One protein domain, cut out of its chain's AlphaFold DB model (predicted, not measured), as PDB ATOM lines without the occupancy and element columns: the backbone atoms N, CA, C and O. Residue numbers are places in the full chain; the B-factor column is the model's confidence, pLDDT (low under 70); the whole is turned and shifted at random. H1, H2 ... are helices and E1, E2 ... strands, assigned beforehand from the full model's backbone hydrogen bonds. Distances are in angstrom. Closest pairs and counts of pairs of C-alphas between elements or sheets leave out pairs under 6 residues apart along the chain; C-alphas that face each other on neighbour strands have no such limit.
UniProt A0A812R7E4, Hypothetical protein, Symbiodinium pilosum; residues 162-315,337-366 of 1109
ATOM      1  N   LEU A 162     173.084 175.065 171.568       68.44
ATOM      2  CA  LEU A 162     172.346 174.696 170.348       68.44
ATOM      3  C   LEU A 162     171.126 173.817 170.654       68.44
ATOM      4  O   LEU A 162     170.068 173.983 170.046       68.44
ATOM      5  N   LYS A 163     171.250 172.888 171.614       69.12
ATOM      6  CA  LYS A 163     170.113 172.078 172.091       69.12
ATOM      7  C   LYS A 163     169.049 172.959 172.739       69.12
ATOM      8  O   LYS A 163     167.863 172.713 172.538       69.12
ATOM      9  N   SER A 164     169.478 173.980 173.477       61.28
ATOM     10  CA  SER A 164     168.593 174.939 174.136       61.28
ATOM     11  C   SER A 164     167.859 175.815 173.118       61.28
ATOM     12  O   SER A 164     166.634 175.875 173.168       61.28
ATOM     13  N   LEU A 165     168.561 176.381 172.127       68.50
ATOM     14  CA  LEU A 165     167.952 177.123 171.012       68.50
ATOM     15  C   LEU A 165     166.892 176.280 170.284       68.50
ATOM     16  O   LEU A 165     165.769 176.737 170.059       68.50
ATOM     17  N   ALA A 166     167.224 175.024 169.971       71.56
ATOM     18  CA  ALA A 166     166.317 174.097 169.302       71.56
ATOM     19  C   ALA A 166     165.086 173.745 170.161       71.56
ATOM     20  O   ALA A 166     163.958 173.766 169.663       71.56
ATOM     21  N   ALA A 167     165.283 173.438 171.447       64.44
ATOM     22  CA  ALA A 167     164.213 173.041 172.362       64.44
ATOM     23  C   ALA A 167     163.276 174.206 172.714       64.44
ATOM     24  O   ALA A 167     162.054 174.038 172.653       64.44
ATOM     25  N   VAL A 168     163.829 175.379 173.040       61.38
ATOM     26  CA  VAL A 168     163.066 176.600 173.346       61.38
ATOM     27  C   VAL A 168     162.273 177.038 172.120       61.38
ATOM     28  O   VAL A 168     161.062 177.237 172.222       61.38
ATOM     29  N   GLY A 169     162.915 177.108 170.949       66.19
ATOM     30  CA  GLY A 169     162.252 177.509 169.709       66.19
ATOM     31  C   GLY A 169     161.102 176.575 169.330       66.19
ATOM     32  O   GLY A 169     159.981 177.030 169.096       66.19
ATOM     33  N   ALA A 170     161.335 175.257 169.342       67.00
ATOM     34  CA  ALA A 170     160.309 174.270 168.998       67.00
ATOM     35  C   ALA A 170     159.142 174.238 170.002       67.00
ATOM     36  O   ALA A 170     157.982 174.106 169.603       67.00
ATOM     37  N   SER A 171     159.434 174.362 171.301       61.03
ATOM     38  CA  SER A 171     158.409 174.344 172.351       61.03
ATOM     39  C   SER A 171     157.555 175.607 172.324       61.03
ATOM     40  O   SER A 171     156.335 175.511 172.438       61.03
ATOM     41  N   THR A 172     158.173 176.770 172.092       58.59
ATOM     42  CA  THR A 172     157.463 178.054 171.993       58.59
ATOM     43  C   THR A 172     156.558 178.082 170.764       58.59
ATOM     44  O   THR A 172     155.370 178.377 170.886       58.59
ATOM     45  N   ALA A 173     157.054 177.649 169.600       63.44
ATOM     46  CA  ALA A 173     156.235 177.545 168.392       63.44
ATOM     47  C   ALA A 173     155.023 176.610 168.589       63.44
ATOM     48  O   ALA A 173     153.905 176.938 168.194       63.44
ATOM     49  N   ARG A 174     155.209 175.464 169.261       63.28
ATOM     50  CA  ARG A 174     154.114 174.524 169.555       63.28
ATOM     51  C   ARG A 174     153.113 175.079 170.573       63.28
ATOM     52  O   ARG A 174     151.914 174.860 170.410       63.28
ATOM     53  N   ALA A 175     153.586 175.786 171.600       56.03
ATOM     54  CA  ALA A 175     152.736 176.430 172.600       56.03
ATOM     55  C   ALA A 175     151.850 177.527 171.983       56.03
ATOM     56  O   ALA A 175     150.695 177.671 172.373       56.03
ATOM     57  N   LEU A 176     152.344 178.221 170.953       58.94
ATOM     58  CA  LEU A 176     151.593 179.213 170.174       58.94
ATOM     59  C   LEU A 176     150.610 178.595 169.153       58.94
ATOM     60  O   LEU A 176     150.123 179.305 168.274       58.94
ATOM     61  N   GLY A 177     150.325 177.287 169.235       56.75
ATOM     62  CA  GLY A 177     149.297 176.610 168.431       56.75
ATOM     63  C   GLY A 177     149.635 176.427 166.945       56.75
ATOM     64  O   GLY A 177     148.724 176.315 166.126       56.75
ATOM     65  N   ARG A 178     150.923 176.427 166.577       65.44
ATOM     66  CA  ARG A 178     151.386 176.413 165.175       65.44
ATOM     67  C   ARG A 178     151.275 175.026 164.506       65.44
ATOM     68  O   ARG A 178     151.226 174.011 165.208       65.44
ATOM     69  N   PRO A 179     151.181 174.968 163.157       60.66
ATOM     70  CA  PRO A 179     150.936 173.736 162.399       60.66
ATOM     71  C   PRO A 179     152.017 172.660 162.585       60.66
ATOM     72  O   PRO A 179     153.119 172.911 163.064       60.66
ATOM     73  N   SER A 180     151.711 171.431 162.155       57.09
ATOM     74  CA  SER A 180     152.592 170.259 162.288       57.09
ATOM     75  C   SER A 180     153.939 170.368 161.557       57.09
ATOM     76  O   SER A 180     154.837 169.578 161.835       57.09
ATOM     77  N   THR A 181     154.072 171.314 160.629       71.38
ATOM     78  CA  THR A 181     155.292 171.613 159.870       71.38
ATOM     79  C   THR A 181     155.587 173.102 159.979       71.38
ATOM     80  O   THR A 181     154.807 173.911 159.487       71.38
ATOM     81  N   LEU A 182     156.698 173.438 160.638       82.25
ATOM     82  CA  LEU A 182     157.136 174.813 160.892       82.25
ATOM     83  C   LEU A 182     157.921 175.377 159.702       82.25
ATOM     84  O   LEU A 182     158.719 174.652 159.097       82.25
ATOM     85  N   ARG A 183     157.775 176.676 159.426       88.12
ATOM     86  CA  ARG A 183     158.711 177.447 158.601       88.12
ATOM     87  C   ARG A 183     159.711 178.172 159.498       88.12
ATOM     88  O   ARG A 183     159.326 179.033 160.289       88.12
ATOM     89  N   VAL A 184     160.989 177.831 159.369       90.12
ATOM     90  CA  VAL A 184     162.052 178.301 160.270       90.12
ATOM     91  C   VAL A 184     163.101 179.092 159.493       90.12
ATOM     92  O   VAL A 184     163.578 178.616 158.466       90.12
ATOM     93  N   LEU A 185     163.477 180.270 159.992       92.38
ATOM     94  CA  LEU A 185     164.663 181.004 159.540       92.38
ATOM     95  C   LEU A 185     165.808 180.745 160.520       92.38
ATOM     96  O   LEU A 185     165.627 180.917 161.722       92.38
ATOM     97  N   VAL A 186     166.981 180.358 160.026       93.06
ATOM     98  CA  VAL A 186     168.201 180.209 160.835       93.06
ATOM     99  C   VAL A 186     169.257 181.189 160.331       93.06
ATOM    100  O   VAL A 186     169.687 181.095 159.184       93.06
ATOM    101  N   ILE A 187     169.681 182.127 161.174       90.38
ATOM    102  CA  ILE A 187     170.741 183.094 160.871       90.38
ATOM    103  C   ILE A 187     172.005 182.655 161.607       90.38
ATOM    104  O   ILE A 187     171.999 182.606 162.835       90.38
ATOM    105  N   GLY A 188     173.058 182.336 160.854       86.62
ATOM    106  CA  GLY A 188     174.242 181.631 161.349       86.62
ATOM    107  C   GLY A 188     174.128 180.131 161.083       86.62
ATOM    108  O   GLY A 188     173.355 179.415 161.722       86.62
ATOM    109  N   VAL A 189     174.865 179.641 160.082       86.62
ATOM    110  CA  VAL A 189     174.731 178.260 159.587       86.62
ATOM    111  C   VAL A 189     175.792 177.346 160.192       86.62
ATOM    112  O   VAL A 189     175.504 176.178 160.492       86.62
ATOM    113  N   GLY A 190     177.019 177.850 160.352       85.38
ATOM    114  CA  GLY A 190     178.169 177.036 160.749       85.38
ATOM    115  C   GLY A 190     178.377 175.857 159.789       85.38
ATOM    116  O   GLY A 190     178.277 176.001 158.574       85.38
ATOM    117  N   LEU A 191     178.607 174.648 160.319       84.44
ATOM    118  CA  LEU A 191     178.652 173.423 159.501       84.44
ATOM    119  C   LEU A 191     177.257 172.897 159.100       84.44
ATOM    120  O   LEU A 191     177.179 171.845 158.479       84.44
ATOM    121  N   GLY A 192     176.154 173.567 159.450       86.31
ATOM    122  CA  GLY A 192     174.792 173.154 159.075       86.31
ATOM    123  C   GLY A 192     174.082 172.230 160.076       86.31
ATOM    124  O   GLY A 192     173.015 171.689 159.778       86.31
ATOM    125  N   ALA A 193     174.630 172.056 161.286       86.31
ATOM    126  CA  ALA A 193     174.073 171.164 162.307       86.31
ATOM    127  C   ALA A 193     172.659 171.574 162.764       86.31
ATOM    128  O   ALA A 193     171.750 170.741 162.784       86.31
ATOM    129  N   LEU A 194     172.466 172.854 163.100       86.44
ATOM    130  CA  LEU A 194     171.195 173.405 163.574       86.44
ATOM    131  C   LEU A 194     170.098 173.448 162.488       86.44
ATOM    132  O   LEU A 194     169.023 172.891 162.731       86.44
ATOM    133  N   PRO A 195     170.327 174.009 161.279       90.31
ATOM    134  CA  PRO A 195     169.302 174.002 160.233       90.31
ATOM    135  C   PRO A 195     168.939 172.575 159.795       90.31
ATOM    136  O   PRO A 195     167.760 172.249 159.646       90.31
ATOM    137  N   GLY A 196     169.920 171.673 159.687       87.62
ATOM    138  CA  GLY A 196     169.650 170.269 159.385       87.62
ATOM    139  C   GLY A 196     168.860 169.546 160.483       87.62
ATOM    140  O   GLY A 196     168.062 168.650 160.181       87.62
ATOM    141  N   TRP A 197     169.027 169.935 161.755       88.31
ATOM    142  CA  TRP A 197     168.257 169.376 162.870       88.31
ATOM    143  C   TRP A 197     166.774 169.730 162.746       88.31
ATOM    144  O   TRP A 197     165.934 168.832 162.837       88.31
ATOM    145  N   PHE A 198     166.443 170.992 162.445       86.38
ATOM    146  CA  PHE A 198     165.057 171.415 162.213       86.38
ATOM    147  C   PHE A 198     164.424 170.666 161.029       86.38
ATOM    148  O   PHE A 198     163.319 170.128 161.163       86.38
ATOM    149  N   CYS A 199     165.152 170.499 159.923       86.38
ATOM    150  CA  CYS A 199     164.694 169.695 158.784       86.38
ATOM    151  C   CYS A 199     164.424 168.232 159.165       86.38
ATOM    152  O   CYS A 199     163.398 167.661 158.797       86.38
ATOM    153  N   LYS A 200     165.339 167.593 159.904       83.44
ATOM    154  CA  LYS A 200     165.274 166.148 160.184       83.44
ATOM    155  C   LYS A 200     164.316 165.795 161.320       83.44
ATOM    156  O   LYS A 200     163.617 164.786 161.233       83.44
ATOM    157  N   LYS A 201     164.327 166.567 162.409       82.69
ATOM    158  CA  LYS A 201     163.570 166.270 163.635       82.69
ATOM    159  C   LYS A 201     162.189 166.899 163.634       82.69
ATOM    160  O   LYS A 201     161.241 166.229 164.033       82.69
ATOM    161  N   MET A 202     162.080 168.130 163.144       79.06
ATOM    162  CA  MET A 202     160.815 168.865 163.120       79.06
ATOM    163  C   MET A 202     160.104 168.780 161.769       79.06
ATOM    164  O   MET A 202     158.974 169.244 161.664       79.06
ATOM    165  N   LYS A 203     160.742 168.189 160.743       82.50
ATOM    166  CA  LYS A 203     160.247 168.209 159.353       82.50
ATOM    167  C   LYS A 203     159.934 169.636 158.886       82.50
ATOM    168  O   LYS A 203     159.006 169.845 158.112       82.50
ATOM    169  N   ALA A 204     160.683 170.608 159.408       85.50
ATOM    170  CA  ALA A 204     160.488 172.016 159.115       85.50
ATOM    171  C   ALA A 204     160.965 172.355 157.697       85.50
ATOM    172  O   ALA A 204     161.891 171.722 157.184       85.50
ATOM    173  N   ALA A 205     160.354 173.376 157.098       88.88
ATOM    174  CA  ALA A 205     160.900 174.060 155.934       88.88
ATOM    175  C   ALA A 205     161.858 175.147 156.434       88.88
ATOM    176  O   ALA A 205     161.424 176.093 157.095       88.88
ATOM    177  N   VAL A 206     163.153 174.990 156.163       91.62
ATOM    178  CA  VAL A 206     164.201 175.844 156.730       91.62
ATOM    179  C   VAL A 206     164.820 176.728 155.654       91.62
ATOM    180  O   VAL A 206     165.358 176.220 154.669       91.62
ATOM    181  N   ASP A 207     164.785 178.036 155.887       93.06
ATOM    182  CA  ASP A 207     165.629 179.016 155.204       93.06
ATOM    183  C   ASP A 207     166.809 179.327 156.134       93.06
ATOM    184  O   ASP A 207     166.608 179.623 157.310       93.06
ATOM    185  N   ALA A 208     168.042 179.214 155.650       93.38
ATOM    186  CA  ALA A 208     169.235 179.469 156.447       93.38
ATOM    187  C   ALA A 208     170.133 180.510 155.771       93.38
ATOM    188  O   ALA A 208     170.288 180.490 154.549       93.38
ATOM    189  N   VAL A 209     170.717 181.415 156.552       92.50
ATOM    190  CA  VAL A 209     171.507 182.547 156.051       92.50
ATOM    191  C   VAL A 209     172.874 182.564 156.719       92.50
ATOM    192  O   VAL A 209     172.969 182.526 157.945       92.50
ATOM    193  N   GLU A 210     173.924 182.634 155.903       88.94
ATOM    194  CA  GLU A 210     175.314 182.740 156.344       88.94
ATOM    195  C   GLU A 210     176.010 183.882 155.606       88.94
ATOM    196  O   GLU A 210     175.893 184.003 154.383       88.94
ATOM    197  N   LEU A 211     176.750 184.700 156.351       83.06
ATOM    198  CA  LEU A 211     177.476 185.839 155.796       83.06
ATOM    199  C   LEU A 211     178.774 185.381 155.120       83.06
ATOM    200  O   LEU A 211     179.186 185.967 154.119       83.06
ATOM    201  N   ASP A 212     179.430 184.350 155.663       76.25
ATOM    202  CA  ASP A 212     180.747 183.922 155.193       76.25
ATOM    203  C   ASP A 212     180.667 182.800 154.128       76.25
ATOM    204  O   ASP A 212     180.373 181.639 154.446       76.25
ATOM    205  N   PRO A 213     181.016 183.079 152.855       77.19
ATOM    206  CA  PRO A 213     181.033 182.057 151.813       77.19
ATOM    207  C   PRO A 213     182.079 180.958 152.067       77.19
ATOM    208  O   PRO A 213     181.934 179.856 151.533       77.19
ATOM    209  N   ALA A 214     183.131 181.207 152.856       70.75
ATOM    210  CA  ALA A 214     184.103 180.186 153.246       70.75
ATOM    211  C   ALA A 214     183.496 179.160 154.213       70.75
ATOM    212  O   ALA A 214     183.767 177.965 154.071       70.75
ATOM    213  N   VAL A 215     182.622 179.599 155.125       76.38
ATOM    214  CA  VAL A 215     181.862 178.711 156.020       76.38
ATOM    215  C   VAL A 215     180.920 177.830 155.205       76.38
ATOM    216  O   VAL A 215     180.918 176.614 155.386       76.38
ATOM    217  N   LEU A 216     180.211 178.397 154.223       82.06
ATOM    218  CA  LEU A 216     179.336 177.623 153.334       82.06
ATOM    219  C   LEU A 216     180.106 176.634 152.451       82.06
ATOM    220  O   LEU A 216     179.663 175.497 152.274       82.06
ATOM    221  N   ARG A 217     181.283 177.021 151.937       77.00
ATOM    222  CA  ARG A 217     182.174 176.095 151.216       77.00
ATOM    223  C   ARG A 217     182.625 174.948 152.115       77.00
ATOM    224  O   ARG A 217     182.563 173.801 151.682       77.00
ATOM    225  N   ALA A 218     183.023 175.231 153.355       74.62
ATOM    226  CA  ALA A 218     183.423 174.204 154.314       74.62
ATOM    227  C   ALA A 218     182.248 173.284 154.691       74.62
ATOM    228  O   ALA A 218     182.386 172.062 154.669       74.62
ATOM    229  N   ALA A 219     181.071 173.847 154.961       79.25
ATOM    230  CA  ALA A 219     179.864 173.090 155.274       79.25
ATOM    231  C   ALA A 219     179.423 172.198 154.100       79.25
ATOM    232  O   ALA A 219     179.077 171.034 154.308       79.25
ATOM    233  N   SER A 220     179.512 172.695 152.864       79.75
ATOM    234  CA  SER A 220     179.235 171.904 151.661       79.75
ATOM    235  C   SER A 220     180.301 170.832 151.405       79.75
ATOM    236  O   SER A 220     179.950 169.727 150.999       79.75
ATOM    237  N   ALA A 221     181.584 171.125 151.640       73.19
ATOM    238  CA  ALA A 221     182.688 170.183 151.429       73.19
ATOM    239  C   ALA A 221     182.678 169.026 152.439       73.19
ATOM    240  O   ALA A 221     183.036 167.899 152.107       73.19
ATOM    241  N   VAL A 222     182.236 169.296 153.669       70.06
ATOM    242  CA  VAL A 222     182.155 168.310 154.759       70.06
ATOM    243  C   VAL A 222     180.781 167.608 154.795       70.06
ATOM    244  O   VAL A 222     180.536 166.735 155.628       70.06
ATOM    245  N   GLY A 223     179.883 167.957 153.867       68.19
ATOM    246  CA  GLY A 223     178.569 167.336 153.687       68.19
ATOM    247  C   GLY A 223     177.471 167.875 154.602       68.19
ATOM    248  O   GLY A 223     176.332 167.438 154.480       68.19
ATOM    249  N   GLY A 224     177.773 168.828 155.486       75.50
ATOM    250  CA  GLY A 224     176.845 169.426 156.447       75.50
ATOM    251  C   GLY A 224     175.739 170.302 155.857       75.50
ATOM    252  O   GLY A 224     174.758 170.593 156.537       75.50
ATOM    253  N   ILE A 225     175.857 170.664 154.580       82.75
ATOM    254  CA  ILE A 225     174.778 171.232 153.769       82.75
ATOM    255  C   ILE A 225     174.727 170.441 152.455       82.75
ATOM    256  O   ILE A 225     175.761 170.302 151.796       82.75
ATOM    257  N   PRO A 226     173.561 169.913 152.034       80.19
ATOM    258  CA  PRO A 226     173.441 169.235 150.747       80.19
ATOM    259  C   PRO A 226     173.768 170.184 149.587       80.19
ATOM    260  O   PRO A 226     173.277 171.309 149.564       80.19
ATOM    261  N   ALA A 227     174.509 169.721 148.577       69.31
ATOM    262  CA  ALA A 227     174.921 170.560 147.441       69.31
ATOM    263  C   ALA A 227     173.746 171.247 146.706       69.31
ATOM    264  O   ALA A 227     173.905 172.342 146.182       69.31
ATOM    265  N   GLY A 228     172.555 170.634 146.697       73.56
ATOM    266  CA  GLY A 228     171.340 171.207 146.098       73.56
ATOM    267  C   GLY A 228     170.550 172.174 146.991       73.56
ATOM    268  O   GLY A 228     169.518 172.672 146.544       73.56
ATOM    269  N   ALA A 229     170.988 172.399 148.235       83.38
ATOM    270  CA  ALA A 229     170.367 173.335 149.176       83.38
ATOM    271  C   ALA A 229     170.962 174.751 149.076       83.38
ATOM    272  O   ALA A 229     170.306 175.710 149.472       83.38
ATOM    273  N   LEU A 230     172.187 174.893 148.552       86.00
ATOM    274  CA  LEU A 230     172.830 176.192 148.363       86.00
ATOM    275  C   LEU A 230     172.176 176.931 147.185       86.00
ATOM    276  O   LEU A 230     172.128 176.407 146.069       86.00
ATOM    277  N   ARG A 231     171.669 178.141 147.425       84.50
ATOM    278  CA  ARG A 231     170.972 178.945 146.414       84.50
ATOM    279  C   ARG A 231     171.922 179.973 145.804       84.50
ATOM    280  O   ARG A 231     172.670 180.641 146.515       84.50
ATOM    281  N   SER A 232     171.895 180.105 144.479       66.44
ATOM    282  CA  SER A 232     172.665 181.121 143.761       66.44
ATOM    283  C   SER A 232     171.904 182.449 143.761       66.44
ATOM    284  O   SER A 232     171.041 182.662 142.912       66.44
ATOM    285  N   ALA A 233     172.218 183.328 144.705       70.69
ATOM    286  CA  ALA A 233     171.714 184.698 144.766       70.69
ATOM    287  C   ALA A 233     172.877 185.641 145.107       70.69
ATOM    288  O   ALA A 233     173.802 185.242 145.818       70.69
ATOM    289  N   SER A 234     172.876 186.857 144.555       65.62
ATOM    290  CA  SER A 234     174.032 187.762 144.649       65.62
ATOM    291  C   SER A 234     173.977 188.729 145.835       65.62
ATOM    292  O   SER A 234     174.996 189.316 146.191       65.62
ATOM    293  N   ASN A 235     172.800 188.913 146.441       81.69
ATOM    294  CA  ASN A 235     172.570 189.844 147.547       81.69
ATOM    295  C   ASN A 235     171.325 189.459 148.370       81.69
ATOM    296  O   ASN A 235     170.480 188.687 147.917       81.69
ATOM    297  N   ALA A 236     171.176 190.049 149.562       85.44
ATOM    298  CA  ALA A 236     170.090 189.750 150.498       85.44
ATOM    299  C   ALA A 236     168.670 189.924 149.914       85.44
ATOM    300  O   ALA A 236     167.764 189.168 150.268       85.44
ATOM    301  N   LYS A 237     168.462 190.872 148.986       86.06
ATOM    302  CA  LYS A 237     167.153 191.097 148.342       86.06
ATOM    303  C   LYS A 237     166.778 189.970 147.391       86.06
ATOM    304  O   LYS A 237     165.629 189.536 147.397       86.06
ATOM    305  N   GLU A 238     167.736 189.491 146.606       86.81
ATOM    306  CA  GLU A 238     167.554 188.322 145.741       86.81
ATOM    307  C   GLU A 238     167.354 187.046 146.563       86.81
ATOM    308  O   GLU A 238     166.484 186.246 146.230       86.81
ATOM    309  N   CYS A 239     168.086 186.889 147.672       87.88
ATOM    310  CA  CYS A 239     167.897 185.768 148.594       87.88
ATOM    311  C   CYS A 239     166.470 185.739 149.171       87.88
ATOM    312  O   CYS A 239     165.828 184.690 149.192       87.88
ATOM    313  N   ALA A 240     165.956 186.888 149.624       88.38
ATOM    314  CA  ALA A 240     164.595 186.992 150.150       88.38
ATOM    315  C   ALA A 240     163.528 186.777 149.058       88.38
ATOM    316  O   ALA A 240     162.516 186.130 149.313       88.38
ATOM    317  N   ALA A 241     163.756 187.270 147.837       86.88
ATOM    318  CA  ALA A 241     162.854 187.029 146.708       86.88
ATOM    319  C   ALA A 241     162.790 185.534 146.338       86.88
ATOM    320  O   ALA A 241     161.701 184.973 146.226       86.88
ATOM    321  N   ASP A 242     163.939 184.856 146.253       86.75
ATOM    322  CA  ASP A 242     164.004 183.413 145.986       86.75
ATOM    323  C   ASP A 242     163.294 182.591 147.078       86.75
ATOM    324  O   ASP A 242     162.559 181.646 146.770       86.75
ATOM    325  N   ALA A 243     163.449 182.986 148.348       86.38
ATOM    326  CA  ALA A 243     162.767 182.364 149.485       86.38
ATOM    327  C   ALA A 243     161.242 182.594 149.485       86.38
ATOM    328  O   ALA A 243     160.494 181.795 150.058       86.38
ATOM    329  N   ALA A 244     160.761 183.669 148.855       83.06
ATOM    330  CA  ALA A 244     159.335 183.927 148.672       83.06
ATOM    331  C   ALA A 244     158.727 183.070 147.550       83.06
ATOM    332  O   ALA A 244     157.590 182.621 147.679       83.06
ATOM    333  N   GLU A 245     159.485 182.784 146.489       77.94
ATOM    334  CA  GLU A 245     159.013 181.997 145.337       77.94
ATOM    335  C   GLU A 245     158.963 180.476 145.597       77.94
ATOM    336  O   GLU A 245     158.157 179.770 144.990       77.94
ATOM    337  N   HIS A 246     159.785 179.945 146.510       68.38
ATOM    338  CA  HIS A 246     160.010 178.496 146.664       68.38
ATOM    339  C   HIS A 246     159.456 177.888 147.966       68.38
ATOM    340  O   HIS A 246     160.126 177.077 148.611       68.38
ATOM    341  N   LEU A 247     158.217 178.224 148.338       59.81
ATOM    342  CA  LEU A 247     157.564 177.776 149.582       59.81
ATOM    343  C   LEU A 247     157.394 176.244 149.733       59.81
ATOM    344  O   LEU A 247     157.327 175.765 150.862       59.81
ATOM    345  N   GLU A 248     157.369 175.463 148.644       55.62
ATOM    346  CA  GLU A 248     156.883 174.064 148.673       55.62
ATOM    347  C   GLU A 248     157.876 172.981 148.183       55.62
ATOM    348  O   GLU A 248     157.561 171.794 148.255       55.62
ATOM    349  N   SER A 249     159.080 173.327 147.696       53.75
ATOM    350  CA  SER A 249     159.898 172.384 146.895       53.75
ATOM    351  C   SER A 249     161.141 171.776 147.570       53.75
ATOM    352  O   SER A 249     161.631 170.744 147.108       53.75
ATOM    353  N   GLN A 250     161.664 172.364 148.652       59.53
ATOM    354  CA  GLN A 250     162.861 171.878 149.360       59.53
ATOM    355  C   GLN A 250     162.730 172.052 150.881       59.53
ATOM    356  O   GLN A 250     162.175 173.042 151.352       59.53
ATOM    357  N   SER A 251     163.254 171.093 151.655       74.31
ATOM    358  CA  SER A 251     163.231 171.142 153.124       74.31
ATOM    359  C   SER A 251     164.288 172.076 153.724       74.31
ATOM    360  O   SER A 251     164.055 172.607 154.803       74.31
ATOM    361  N   LEU A 252     165.410 172.311 153.030       88.81
ATOM    362  CA  LEU A 252     166.485 173.221 153.439       88.81
ATOM    363  C   LEU A 252     166.947 174.073 152.253       88.81
ATOM    364  O   LEU A 252     167.340 173.514 151.228       88.81
ATOM    365  N   ARG A 253     166.960 175.396 152.426       90.69
ATOM    366  CA  ARG A 253     167.538 176.374 151.495       90.69
ATOM    367  C   ARG A 253     168.570 177.210 152.240       90.69
ATOM    368  O   ARG A 253     168.307 177.646 153.356       90.69
ATOM    369  N   VAL A 254     169.740 177.411 151.643       91.31
ATOM    370  CA  VAL A 254     170.842 178.157 152.256       91.31
ATOM    371  C   VAL A 254     171.283 179.298 151.350       91.31
ATOM    372  O   VAL A 254     171.595 179.081 150.177       91.31
ATOM    373  N   TYR A 255     171.332 180.495 151.923       90.56
ATOM    374  CA  TYR A 255     171.650 181.750 151.259       90.56
ATOM    375  C   TYR A 255     172.962 182.328 151.794       90.56
ATOM    376  O   TYR A 255     173.192 182.351 153.003       90.56
ATOM    377  N   CYS A 256     173.813 182.805 150.884       88.38
ATOM    378  CA  CYS A 256     175.043 183.515 151.223       88.38
ATOM    379  C   CYS A 256     174.778 185.025 151.201       88.38
ATOM    380  O   CYS A 256     174.835 185.646 150.140       88.38
ATOM    381  N   CYS A 257     174.437 185.610 152.342       84.81
ATOM    382  CA  CYS A 257     174.181 187.043 152.475       84.81
ATOM    383  C   CYS A 257     174.248 187.476 153.941       84.81
ATOM    384  O   CYS A 257     174.229 186.644 154.846       84.81
ATOM    385  N   ASP A 258     174.289 188.784 154.180       86.62
ATOM    386  CA  ASP A 258     174.177 189.320 155.530       86.62
ATOM    387  C   ASP A 258     172.790 189.025 156.129       86.62
ATOM    388  O   ASP A 258     171.755 189.222 155.486       86.62
ATOM    389  N   GLY A 259     172.771 188.510 157.360       86.31
ATOM    390  CA  GLY A 259     171.544 188.117 158.046       86.31
ATOM    391  C   GLY A 259     170.650 189.294 158.434       86.31
ATOM    392  O   GLY A 259     169.427 189.179 158.337       86.31
ATOM    393  N   ALA A 260     171.227 190.431 158.827       84.69
ATOM    394  CA  ALA A 260     170.461 191.629 159.156       84.69
ATOM    395  C   ALA A 260     169.854 192.246 157.885       84.69
ATOM    396  O   ALA A 260     168.663 192.573 157.860       84.69
ATOM    397  N   GLU A 261     170.623 192.297 156.790       88.62
ATOM    398  CA  GLU A 261     170.104 192.724 155.484       88.62
ATOM    399  C   GLU A 261     169.025 191.772 154.946       88.62
ATOM    400  O   GLU A 261     168.045 192.227 154.351       88.62
ATOM    401  N   TYR A 262     169.168 190.459 155.166       92.81
ATOM    402  CA  TYR A 262     168.157 189.472 154.778       92.81
ATOM    403  C   TYR A 262     166.846 189.690 155.527       92.81
ATOM    404  O   TYR A 262     165.789 189.663 154.905       92.81
ATOM    405  N   VAL A 263     166.893 189.942 156.839       89.25
ATOM    406  CA  VAL A 263     165.693 190.226 157.642       89.25
ATOM    407  C   VAL A 263     164.983 191.488 157.141       89.25
ATOM    408  O   VAL A 263     163.764 191.468 156.949       89.25
ATOM    409  N   ALA A 264     165.731 192.551 156.832       88.38
ATOM    410  CA  ALA A 264     165.174 193.762 156.230       88.38
ATOM    411  C   ALA A 264     164.559 193.489 154.841       88.38
ATOM    412  O   ALA A 264     163.445 193.926 154.539       88.38
ATOM    413  N   ALA A 265     165.239 192.711 153.995       90.50
ATOM    414  CA  ALA A 265     164.716 192.318 152.690       90.50
ATOM    415  C   ALA A 265     163.456 191.441 152.810       90.50
ATOM    416  O   ALA A 265     162.470 191.679 152.110       90.50
ATOM    417  N   ALA A 266     163.442 190.480 153.730       90.44
ATOM    418  CA  ALA A 266     162.311 189.605 154.006       90.44
ATOM    419  C   ALA A 266     161.081 190.392 154.469       90.44
ATOM    420  O   ALA A 266     159.970 190.117 154.009       90.44
ATOM    421  N   GLN A 267     161.279 191.426 155.293       89.06
ATOM    422  CA  GLN A 267     160.221 192.362 155.668       89.06
ATOM    423  C   GLN A 267     159.632 193.054 154.432       89.06
ATOM    424  O   GLN A 267     158.411 193.073 154.273       89.06
ATOM    425  N   THR A 268     160.475 193.575 153.534       87.94
ATOM    426  CA  THR A 268     159.997 194.248 152.309       87.94
ATOM    427  C   THR A 268     159.275 193.309 151.340       87.94
ATOM    428  O   THR A 268     158.347 193.740 150.660       87.94
ATOM    429  N   GLN A 269     159.656 192.028 151.310       85.19
ATOM    430  CA  GLN A 269     159.027 190.987 150.486       85.19
ATOM    431  C   GLN A 269     157.779 190.368 151.140       85.19
ATOM    432  O   GLN A 269     157.132 189.509 150.545       85.19
ATOM    433  N   GLY A 270     157.423 190.776 152.364       86.25
ATOM    434  CA  GLY A 270     156.262 190.244 153.084       86.25
ATOM    435  C   GLY A 270     156.426 188.797 153.560       86.25
ATOM    436  O   GLY A 270     155.429 188.111 153.789       86.25
ATOM    437  N   LEU A 271     157.664 188.321 153.719       87.88
ATOM    438  CA  LEU A 271     157.937 186.989 154.248       87.88
ATOM    439  C   LEU A 271     157.494 186.868 155.714       87.88
ATOM    440  O   LEU A 271     157.502 187.830 156.492       87.88
ATOM    441  N   ARG A 272     157.094 185.650 156.081       86.88
ATOM    442  CA  ARG A 272     156.671 185.277 157.433       86.88
ATOM    443  C   ARG A 272     157.266 183.930 157.816       86.88
ATOM    444  O   ARG A 272     157.217 182.994 157.018       86.88
ATOM    445  N   TYR A 273     157.784 183.856 159.034       86.62
ATOM    446  CA  TYR A 273     158.394 182.688 159.653       86.62
ATOM    447  C   TYR A 273     157.689 182.366 160.971       86.62
ATOM    448  O   TYR A 273     157.407 183.262 161.769       86.62
ATOM    449  N   ASP A 274     157.450 181.077 161.219       81.88
ATOM    450  CA  ASP A 274     156.895 180.604 162.492       81.88
ATOM    451  C   ASP A 274     157.930 180.711 163.622       81.88
ATOM    452  O   ASP A 274     157.581 180.927 164.781       81.88
ATOM    453  N   LEU A 275     159.210 180.546 163.277       81.94
ATOM    454  CA  LEU A 275     160.338 180.632 164.196       81.94
ATOM    455  C   LEU A 275     161.552 181.236 163.485       81.94
ATOM    456  O   LEU A 275     161.936 180.770 162.412       81.94
ATOM    457  N   VAL A 276     162.201 182.214 164.111       84.69
ATOM    458  CA  VAL A 276     163.529 182.695 163.705       84.69
ATOM    459  C   VAL A 276     164.551 182.337 164.778       84.69
ATOM    460  O   VAL A 276     164.340 182.608 165.957       84.69
ATOM    461  N   VAL A 277     165.662 181.725 164.384       84.62
ATOM    462  CA  VAL A 277     166.782 181.405 165.271       84.62
ATOM    463  C   VAL A 277     168.000 182.208 164.840       84.62
ATOM    464  O   VAL A 277     168.376 182.163 163.672       84.62
ATOM    465  N   VAL A 278     168.602 182.943 165.772       82.62
ATOM    466  CA  VAL A 278     169.768 183.799 165.523       82.62
ATOM    467  C   VAL A 278     170.956 183.275 166.328       82.62
ATOM    468  O   VAL A 278     170.898 183.238 167.553       82.62
ATOM    469  N   ASP A 279     172.019 182.859 165.647       83.81
ATOM    470  CA  ASP A 279     173.257 182.334 166.235       83.81
ATOM    471  C   ASP A 279     174.458 182.995 165.545       83.81
ATOM    472  O   ASP A 279     175.057 182.449 164.621       83.81
ATOM    473  N   VAL A 280     174.746 184.244 165.929       74.62
ATOM    474  CA  VAL A 280     175.684 185.118 165.209       74.62
ATOM    475  C   VAL A 280     176.787 185.642 166.118       74.62
ATOM    476  O   VAL A 280     176.532 186.218 167.176       74.62
ATOM    477  N   PHE A 281     178.023 185.496 165.647       70.56
ATOM    478  CA  PHE A 281     179.228 185.948 166.328       70.56
ATOM    479  C   PHE A 281     180.212 186.538 165.326       70.56
ATOM    480  O   PHE A 281     180.319 186.075 164.187       70.56
ATOM    481  N   ASP A 282     180.955 187.548 165.753       64.88
ATOM    482  CA  ASP A 282     182.101 188.059 165.022       64.88
ATOM    483  C   ASP A 282     183.364 187.210 165.280       64.88
ATOM    484  O   ASP A 282     183.356 186.201 165.989       64.88
ATOM    485  N   GLY A 283     184.490 187.611 164.683       54.50
ATOM    486  CA  GLY A 283     185.767 186.901 164.829       54.50
ATOM    487  C   GLY A 283     186.360 186.906 166.247       54.50
ATOM    488  O   GLY A 283     187.376 186.247 166.460       54.50
ATOM    489  N   GLN A 284     185.764 187.641 167.190       53.62
ATOM    490  CA  GLN A 284     186.142 187.690 168.606       53.62
ATOM    491  C   GLN A 284     185.134 186.958 169.510       53.62
ATOM    492  O   GLN A 284     185.362 186.876 170.714       53.62
ATOM    493  N   GLY A 285     184.062 186.381 168.949       57.81
ATOM    494  CA  GLY A 285     183.014 185.706 169.722       57.81
ATOM    495  C   GLY A 285     181.963 186.656 170.306       57.81
ATOM    496  O   GLY A 285     181.190 186.247 171.175       57.81
ATOM    497  N   GLU A 286     181.912 187.905 169.840       59.75
ATOM    498  CA  GLU A 286     180.932 188.912 170.261       59.75
ATOM    499  C   GLU A 286     179.798 189.034 169.234       59.75
ATOM    500  O   GLU A 286     179.989 188.786 168.040       59.75
ATOM    501  N   THR A 287     178.597 189.426 169.662       67.62
ATOM    502  CA  THR A 287     177.487 189.653 168.729       67.62
ATOM    503  C   THR A 287     177.722 190.917 167.888       67.62
ATOM    504  O   THR A 287     177.939 191.993 168.455       67.62
ATOM    505  N   PRO A 288     177.618 190.848 166.544       70.25
ATOM    506  CA  PRO A 288     177.779 192.023 165.693       70.25
ATOM    507  C   PRO A 288     176.716 193.093 165.974       70.25
ATOM    508  O   PRO A 288     175.537 192.786 166.148       70.25
ATOM    509  N   GLN A 289     177.121 194.366 165.938       69.12
ATOM    510  CA  GLN A 289     176.266 195.498 166.317       69.12
ATOM    511  C   GLN A 289     174.937 195.563 165.542       69.12
ATOM    512  O   GLN A 289     173.912 195.867 166.139       69.12
ATOM    513  N   ALA A 290     174.929 195.193 164.258       69.94
ATOM    514  CA  ALA A 290     173.726 195.203 163.421       69.94
ATOM    515  C   ALA A 290     172.573 194.332 163.968       69.94
ATOM    516  O   ALA A 290     171.413 194.604 163.683       69.94
ATOM    517  N   PHE A 291     172.873 193.306 164.774       70.88
ATOM    518  CA  PHE A 291     171.873 192.437 165.414       70.88
ATOM    519  C   PHE A 291     171.380 192.970 166.769       70.88
ATOM    520  O   PHE A 291     170.468 192.396 167.364       70.88
ATOM    521  N   LEU A 292     171.987 194.052 167.264       65.81
ATOM    522  CA  LEU A 292     171.676 194.697 168.542       65.81
ATOM    523  C   LEU A 292     170.932 196.033 168.367       65.81
ATOM    524  O   LEU A 292     170.525 196.629 169.366       65.81
ATOM    525  N   ASP A 293     170.764 196.497 167.125       65.00
ATOM    526  CA  ASP A 293     170.118 197.765 166.789       65.00
ATOM    527  C   ASP A 293     168.579 197.629 166.675       65.00
ATOM    528  O   ASP A 293     168.040 196.598 166.260       65.00
ATOM    529  N   ASP A 294     167.848 198.702 167.004       59.53
ATOM    530  CA  ASP A 294     166.371 198.723 167.050       59.53
ATOM    531  C   ASP A 294     165.707 198.445 165.688       59.53
ATOM    532  O   ASP A 294     164.601 197.896 165.611       59.53
ATOM    533  N   GLU A 295     166.380 198.827 164.601       67.00
ATOM    534  CA  GLU A 295     165.912 198.609 163.231       67.00
ATOM    535  C   GLU A 295     165.827 197.110 162.912       67.00
ATOM    536  O   GLU A 295     164.810 196.643 162.391       67.00
ATOM    537  N   PHE A 296     166.837 196.338 163.327       76.88
ATOM    538  CA  PHE A 296     166.836 194.885 163.198       76.88
ATOM    539  C   PHE A 296     165.728 194.250 164.039       76.88
ATOM    540  O   PHE A 296     164.970 193.427 163.525       76.88
ATOM    541  N   GLY A 297     165.574 194.668 165.302       66.94
ATOM    542  CA  GLY A 297     164.496 194.182 166.170       66.94
ATOM    543  C   GLY A 297     163.106 194.431 165.573       66.94
ATOM    544  O   GLY A 297     162.263 193.536 165.541       66.94
ATOM    545  N   THR A 298     162.880 195.619 165.013       66.56
ATOM    546  CA  THR A 298     161.612 195.978 164.357       66.56
ATOM    547  C   THR A 298     161.357 195.140 163.102       66.56
ATOM    548  O   THR A 298     160.254 194.619 162.907       66.56
ATOM    549  N   ALA A 299     162.373 194.973 162.252       72.31
ATOM    550  CA  ALA A 299     162.267 194.159 161.048       72.31
ATOM    551  C   ALA A 299     162.021 192.678 161.385       72.31
ATOM    552  O   ALA A 299     161.101 192.069 160.829       72.31
ATOM    553  N   LEU A 300     162.753 192.132 162.361       77.75
ATOM    554  CA  LEU A 300     162.606 190.762 162.852       77.75
ATOM    555  C   LEU A 300     161.188 190.496 163.370       77.75
ATOM    556  O   LEU A 300     160.574 189.499 163.000       77.75
ATOM    557  N   GLY A 301     160.636 191.417 164.160       66.00
ATOM    558  CA  GLY A 301     159.284 191.303 164.708       66.00
ATOM    559  C   GLY A 301     158.200 191.298 163.659       66.00
ATOM    560  O   GLY A 301     157.156 190.674 163.833       66.00
ATOM    561  N   SER A 302     158.456 191.980 162.550       74.00
ATOM    562  CA  SER A 302     157.517 191.989 161.448       74.00
ATOM    563  C   SER A 302     157.500 190.663 160.701       74.00
ATOM    564  O   SER A 302     156.439 190.301 160.216       74.00
ATOM    565  N   ILE A 303     158.613 189.928 160.624       78.75
ATOM    566  CA  ILE A 303     158.701 188.678 159.852       78.75
ATOM    567  C   ILE A 303     158.545 187.413 160.703       78.75
ATOM    568  O   ILE A 303     158.320 186.349 160.133       78.75
ATOM    569  N   ALA A 304     158.675 187.501 162.027       77.56
ATOM    570  CA  ALA A 304     158.723 186.357 162.933       77.56
ATOM    571  C   ALA A 304     157.522 186.319 163.884       77.56
ATOM    572  O   ALA A 304     157.240 187.290 164.581       77.56
ATOM    573  N   GLU A 305     156.867 185.163 163.986       68.81
ATOM    574  CA  GLU A 305     155.866 184.903 165.034       68.81
ATOM    575  C   GLU A 305     156.514 184.627 166.398       68.81
ATOM    576  O   GLU A 305     155.920 184.896 167.441       68.81
ATOM    577  N   CYS A 306     157.731 184.079 166.381       67.81
ATOM    578  CA  CYS A 306     158.588 183.858 167.537       67.81
ATOM    579  C   CYS A 306     160.050 183.918 167.083       67.81
ATOM    580  O   CYS A 306     160.385 183.444 165.995       67.81
ATOM    581  N   ALA A 307     160.941 184.435 167.928       68.06
ATOM    582  CA  ALA A 307     162.379 184.382 167.687       68.06
ATOM    583  C   ALA A 307     163.135 183.910 168.931       68.06
ATOM    584  O   ALA A 307     162.667 184.120 170.044       68.06
ATOM    585  N   VAL A 308     164.288 183.274 168.728       69.69
ATOM    586  CA  VAL A 308     165.221 182.838 169.775       69.69
ATOM    587  C   VAL A 308     166.629 183.208 169.315       69.69
ATOM    588  O   VAL A 308     166.979 182.949 168.166       69.69
ATOM    589  N   ALA A 309     167.435 183.820 170.179       65.69
ATOM    590  CA  ALA A 309     168.737 184.351 169.790       65.69
ATOM    591  C   ALA A 309     169.821 184.037 170.824       65.69
ATOM    592  O   ALA A 309     169.615 184.233 172.019       65.69
ATOM    593  N   ASN A 310     170.981 183.597 170.350       68.06
ATOM    594  CA  ASN A 310     172.201 183.456 171.132       68.06
ATOM    595  C   ASN A 310     173.055 184.715 170.936       68.06
ATOM    596  O   ASN A 310     173.597 184.919 169.851       68.06
ATOM    597  N   LEU A 311     173.115 185.581 171.955       59.12
ATOM    598  CA  LEU A 311     173.791 186.880 171.878       59.12
ATOM    599  C   LEU A 311     174.792 187.047 173.033       59.12
ATOM    600  O   LEU A 311     174.441 186.839 174.197       59.12
ATOM    601  N   THR A 312     176.017 187.467 172.720       52.91
ATOM    602  CA  THR A 312     177.071 187.864 173.666       52.91
ATOM    603  C   THR A 312     177.194 189.388 173.681       52.91
ATOM    604  O   THR A 312     177.153 190.041 172.640       52.91
ATOM    605  N   CYS A 313     177.270 189.979 174.879       45.03
ATOM    606  CA  CYS A 313     177.338 191.428 175.055       45.03
ATOM    607  C   CYS A 313     178.498 191.807 175.992       45.03
ATOM    608  O   CYS A 313     178.610 191.225 177.080       45.03
ATOM    609  N   PRO A 314     179.324 192.810 175.644       37.88
ATOM    610  CA  PRO A 314     180.370 193.296 176.530       37.88
ATOM    611  C   PRO A 314     179.770 193.995 177.760       37.88
ATOM    612  O   PRO A 314     178.903 194.863 177.651       37.88
ATOM    613  N   ALA A 315     180.303 193.679 178.946       36.53
ATOM    614  CA  ALA A 315     179.815 194.119 180.265       36.53
ATOM    615  C   ALA A 315     179.682 195.649 180.473       36.53
ATOM    616  O   ALA A 315     179.157 196.096 181.489       36.53
ATOM    617  N   PRO A 337     155.171 196.305 169.709       30.66
ATOM    618  CA  PRO A 337     154.091 195.384 169.338       30.66
ATOM    619  C   PRO A 337     154.554 193.986 168.879       30.66
ATOM    620  O   PRO A 337     153.750 193.227 168.348       30.66
ATOM    621  N   TRP A 338     155.834 193.640 169.025       40.75
ATOM    622  CA  TRP A 338     156.396 192.448 168.387       40.75
ATOM    623  C   TRP A 338     156.497 191.249 169.342       40.75
ATOM    624  O   TRP A 338     157.044 191.375 170.435       40.75
ATOM    625  N   ASN A 339     156.045 190.068 168.901       43.72
ATOM    626  CA  ASN A 339     156.179 188.780 169.605       43.72
ATOM    627  C   ASN A 339     157.631 188.234 169.562       43.72
ATOM    628  O   ASN A 339     157.867 187.063 169.263       43.72
ATOM    629  N   ILE A 340     158.634 189.081 169.801       39.12
ATOM    630  CA  ILE A 340     160.056 188.700 169.790       39.12
ATOM    631  C   ILE A 340     160.506 188.470 171.224       39.12
ATOM    632  O   ILE A 340     160.227 189.288 172.092       39.12
ATOM    633  N   ILE A 341     161.226 187.380 171.482       40.28
ATOM    634  CA  ILE A 341     161.687 187.019 172.823       40.28
ATOM    635  C   ILE A 341     163.179 186.699 172.736       40.28
ATOM    636  O   ILE A 341     163.545 185.624 172.264       40.28
ATOM    637  N   PRO A 342     164.082 187.583 173.177       38.09
ATOM    638  CA  PRO A 342     165.504 187.267 173.127       38.09
ATOM    639  C   PRO A 342     165.863 186.294 174.260       38.09
ATOM    640  O   PRO A 342     166.283 186.696 175.331       38.09
ATOM    641  N   ALA A 343     165.674 184.989 174.080       38.28
ATOM    642  CA  ALA A 343     166.082 184.020 175.096       38.28
ATOM    643  C   ALA A 343     167.614 183.892 175.134       38.28
ATOM    644  O   ALA A 343     168.193 183.081 174.420       38.28
ATOM    645  N   VAL A 344     168.265 184.686 175.984       37.84
ATOM    646  CA  VAL A 344     169.681 184.509 176.316       37.84
ATOM    647  C   VAL A 344     169.775 183.360 177.326       37.84
ATOM    648  O   VAL A 344     169.036 183.308 178.310       37.84
ATOM    649  N   THR A 345     170.615 182.373 177.025       33.47
ATOM    650  CA  THR A 345     170.861 181.217 177.893       33.47
ATOM    651  C   THR A 345     172.242 181.354 178.523       33.47
ATOM    652  O   THR A 345     173.203 181.532 177.770       33.47
ATOM    653  N   PRO A 346     172.403 181.222 179.851       31.89
ATOM    654  CA  PRO A 346     173.725 180.999 180.407       31.89
ATOM    655  C   PRO A 346     174.255 179.661 179.887       31.89
ATOM    656  O   PRO A 346     173.530 178.662 179.846       31.89
ATOM    657  N   VAL A 347     175.525 179.646 179.492       32.78
ATOM    658  CA  VAL A 347     176.277 178.403 179.296       32.78
ATOM    659  C   VAL A 347     176.193 177.631 180.627       32.78
ATOM    660  O   VAL A 347     176.608 178.157 181.658       32.78
ATOM    661  N   GLY A 348     175.577 176.443 180.640       36.31
ATOM    662  CA  GLY A 348     175.627 175.528 181.790       36.31
ATOM    663  C   GLY A 348     174.352 175.277 182.603       36.31
ATOM    664  O   GLY A 348     174.460 174.667 183.667       36.31
ATOM    665  N   CYS A 349     173.149 175.686 182.177       34.75
ATOM    666  CA  CYS A 349     171.913 175.400 182.939       34.75
ATOM    667  C   CYS A 349     171.192 174.105 182.471       34.75
ATOM    668  O   CYS A 349     171.219 173.798 181.276       34.75
ATOM    669  N   PRO A 350     170.529 173.324 183.354       34.81
ATOM    670  CA  PRO A 350     169.914 172.044 182.989       34.81
ATOM    671  C   PRO A 350     168.649 172.230 182.124       34.81
ATOM    672  O   PRO A 350     167.832 173.096 182.442       34.81
ATOM    673  N   PRO A 351     168.409 171.396 181.088       39.22
ATOM    674  CA  PRO A 351     167.308 171.618 180.148       39.22
ATOM    675  C   PRO A 351     165.904 171.306 180.691       39.22
ATOM    676  O   PRO A 351     164.963 172.000 180.355       39.22
ATOM    677  N   GLU A 352     165.675 170.258 181.481       35.19
ATOM    678  CA  GLU A 352     164.306 169.701 181.529       35.19
ATOM    679  C   GLU A 352     163.335 170.383 182.507       35.19
ATOM    680  O   GLU A 352     162.204 170.665 182.120       35.19
ATOM    681  N   GLU A 353     163.733 170.703 183.741       34.47
ATOM    682  CA  GLU A 353     162.798 171.298 184.718       34.47
ATOM    683  C   GLU A 353     162.603 172.807 184.512       34.47
ATOM    684  O   GLU A 353     161.474 173.300 184.566       34.47
ATOM    685  N   PHE A 354     163.682 173.528 184.191       38.53
ATOM    686  CA  PHE A 354     163.648 174.973 183.955       38.53
ATOM    687  C   PHE A 354     162.900 175.328 182.657       38.53
ATOM    688  O   PHE A 354     162.098 176.261 182.646       38.53
ATOM    689  N   LEU A 355     163.085 174.552 181.577       42.94
ATOM    690  CA  LEU A 355     162.407 174.802 180.296       42.94
ATOM    691  C   LEU A 355     160.914 174.460 180.335       42.94
ATOM    692  O   LEU A 355     160.136 175.117 179.647       42.94
ATOM    693  N   VAL A 356     160.493 173.470 181.131       41.16
ATOM    694  CA  VAL A 356     159.071 173.104 181.272       41.16
ATOM    695  C   VAL A 356     158.318 174.129 182.116       41.16
ATOM    696  O   VAL A 356     157.227 174.537 181.718       41.16
ATOM    697  N   GLN A 357     158.895 174.594 183.230       41.53
ATOM    698  CA  GLN A 357     158.286 175.654 184.046       41.53
ATOM    699  C   GLN A 357     158.244 176.993 183.307       41.53
ATOM    700  O   GLN A 357     157.207 177.654 183.323       41.53
ATOM    701  N   ALA A 358     159.318 177.350 182.591       43.34
ATOM    702  CA  ALA A 358     159.312 178.509 181.711       43.34
ATOM    703  C   ALA A 358     158.222 178.345 180.640       43.34
ATOM    704  O   ALA A 358     157.292 179.136 180.609       43.34
ATOM    705  N   ALA A 359     158.225 177.277 179.836       40.53
ATOM    706  CA  ALA A 359     157.226 177.079 178.779       40.53
ATOM    707  C   ALA A 359     155.762 177.087 179.278       40.53
ATOM    708  O   ALA A 359     154.878 177.571 178.569       40.53
ATOM    709  N   GLN A 360     155.493 176.587 180.490       45.09
ATOM    710  CA  GLN A 360     154.162 176.612 181.110       45.09
ATOM    711  C   GLN A 360     153.744 178.017 181.571       45.09
ATOM    712  O   GLN A 360     152.596 178.404 181.351       45.09
ATOM    713  N   GLU A 361     154.656 178.799 182.153       41.69
ATOM    714  CA  GLU A 361     154.376 180.180 182.573       41.69
ATOM    715  C   GLU A 361     154.250 181.133 181.368       41.69
ATOM    716  O   GLU A 361     153.428 182.052 181.365       41.69
ATOM    717  N   LEU A 362     154.984 180.842 180.292       47.72
ATOM    718  CA  LEU A 362     154.945 181.540 179.006       47.72
ATOM    719  C   LEU A 362     153.615 181.354 178.263       47.72
ATOM    720  O   LEU A 362     153.069 182.309 177.709       47.72
ATOM    721  N   ALA A 363     153.048 180.144 178.313       41.19
ATOM    722  CA  ALA A 363     151.711 179.859 177.793       41.19
ATOM    723  C   ALA A 363     150.589 180.521 178.622       41.19
ATOM    724  O   ALA A 363     149.480 180.706 178.120       41.19
ATOM    725  N   ARG A 364     150.864 180.876 179.886       40.78
ATOM    726  CA  ARG A 364     149.884 181.429 180.836       40.78
ATOM    727  C   ARG A 364     149.802 182.960 180.815       40.78
ATOM    728  O   ARG A 364     148.738 183.500 181.104       40.78
ATOM    729  N   THR A 365     150.903 183.652 180.513       39.75
ATOM    730  CA  THR A 365     151.049 185.106 180.747       39.75
ATOM    731  C   THR A 365     151.099 185.968 179.484       39.75
ATOM    732  O   THR A 365     150.829 187.162 179.567       39.75
ATOM    733  N   GLY A 366     151.393 185.397 178.311       37.22
ATOM    734  CA  GLY A 366     151.370 186.130 177.036       37.22
ATOM    735  C   GLY A 366     152.465 187.196 176.855       37.22
ATOM    736  O   GLY A 366     152.372 187.996 175.927       37.22
TER     737      GLY A 366
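This is residues 162 to 315 and 337 to 366 of the 1109 residues of the protein "Hypothetical protein" of Symbiodinium pilosum (UniProt A0A812R7E4). A twisted sheet of five parallel strands makes the core, with helices H1 and H2 over one face and H4 and H5 over the other: three layers, helices on both faces of a sheet. H3 sits by the ends of E2 and E3, H6 packs on H5, and H7 packs on H1, away from the sheet. You have 184 printed residues, with seven named helices and five named strands in the order H1 E1 H2 E2 H3 H4 E3 H5 E4 H6 E5 H7; the class is mixed, helices and strands. The sheet's order is E3 E2 E1 E4 E5. The whole is compact and rounded, with a radius of gyration of the C-alphas of 15.6 A and spans of 43 by 39 by 33 A.

Find C-alpha 162 at (172.346, 174.696, 170.348); from there H1 runs to residue 175, 19.8 A. Next come E1, residues 183 to 187, H2, residues 193 to 201, and E2, residues 205 to 210, 16.8 A long. Read on through H3, residues 213 to 221, H4, residues 236 to 245, E3, residues 252 to 256, and H5, residues 259 to 268. E4 has residues 275 to 279, H6 294 to 303 and E5 307 to 310. H7, residues 352 to 365, is 20.3 A long and ends at C-alpha 365, (151.049, 185.106, 180.747).

Look across the sheet from edge strand E3 to edge strand E5: N 253 and O 206 are 2.9 A apart, N 207 and O 184 2.9 A, N 277 and O 185 2.8 A, N 308 and O 276 2.9 A, each within hydrogen-bond range. E1, H2, E2 is a strand-helix-strand unit, two parallel neighbour strands with a helix between, and its crossover is right-handed. H1 lies over E4 and E5 at a height over the sheet of 8.5 A; its Gly 169 and Val 308 have C-alphas 6.1 A apart, the closest of H1 and E5. On the opposite face, H4 and H5 touch at a steep tilt of 53 degrees, the closest C-alphas being those of Ala 236 and Tyr 262, 4.7 A. H5 touches H6, closest at the C-alphas of Ala 264 and Ala 299, 5.6 A; H6 only grazes the sheet. H7 touches H1, closest at the C-alphas of Ala 175 and Ala 363, 6.3 A. In all seven helices every O i to N i+4 pair is within hydrogen-bond range.

The C-alphas farthest apart, those of Ala 221 and Thr 365, are 45.6 A apart. Residues 316 to 336 are not printed, and C-alphas 315 and 337 are 28.0 A apart across the cut. H3 to H4 and E4 to H6 are long links. Mean pLDDT of the printed part is 70.0; 83 residues are under 70, among them 337 to 366.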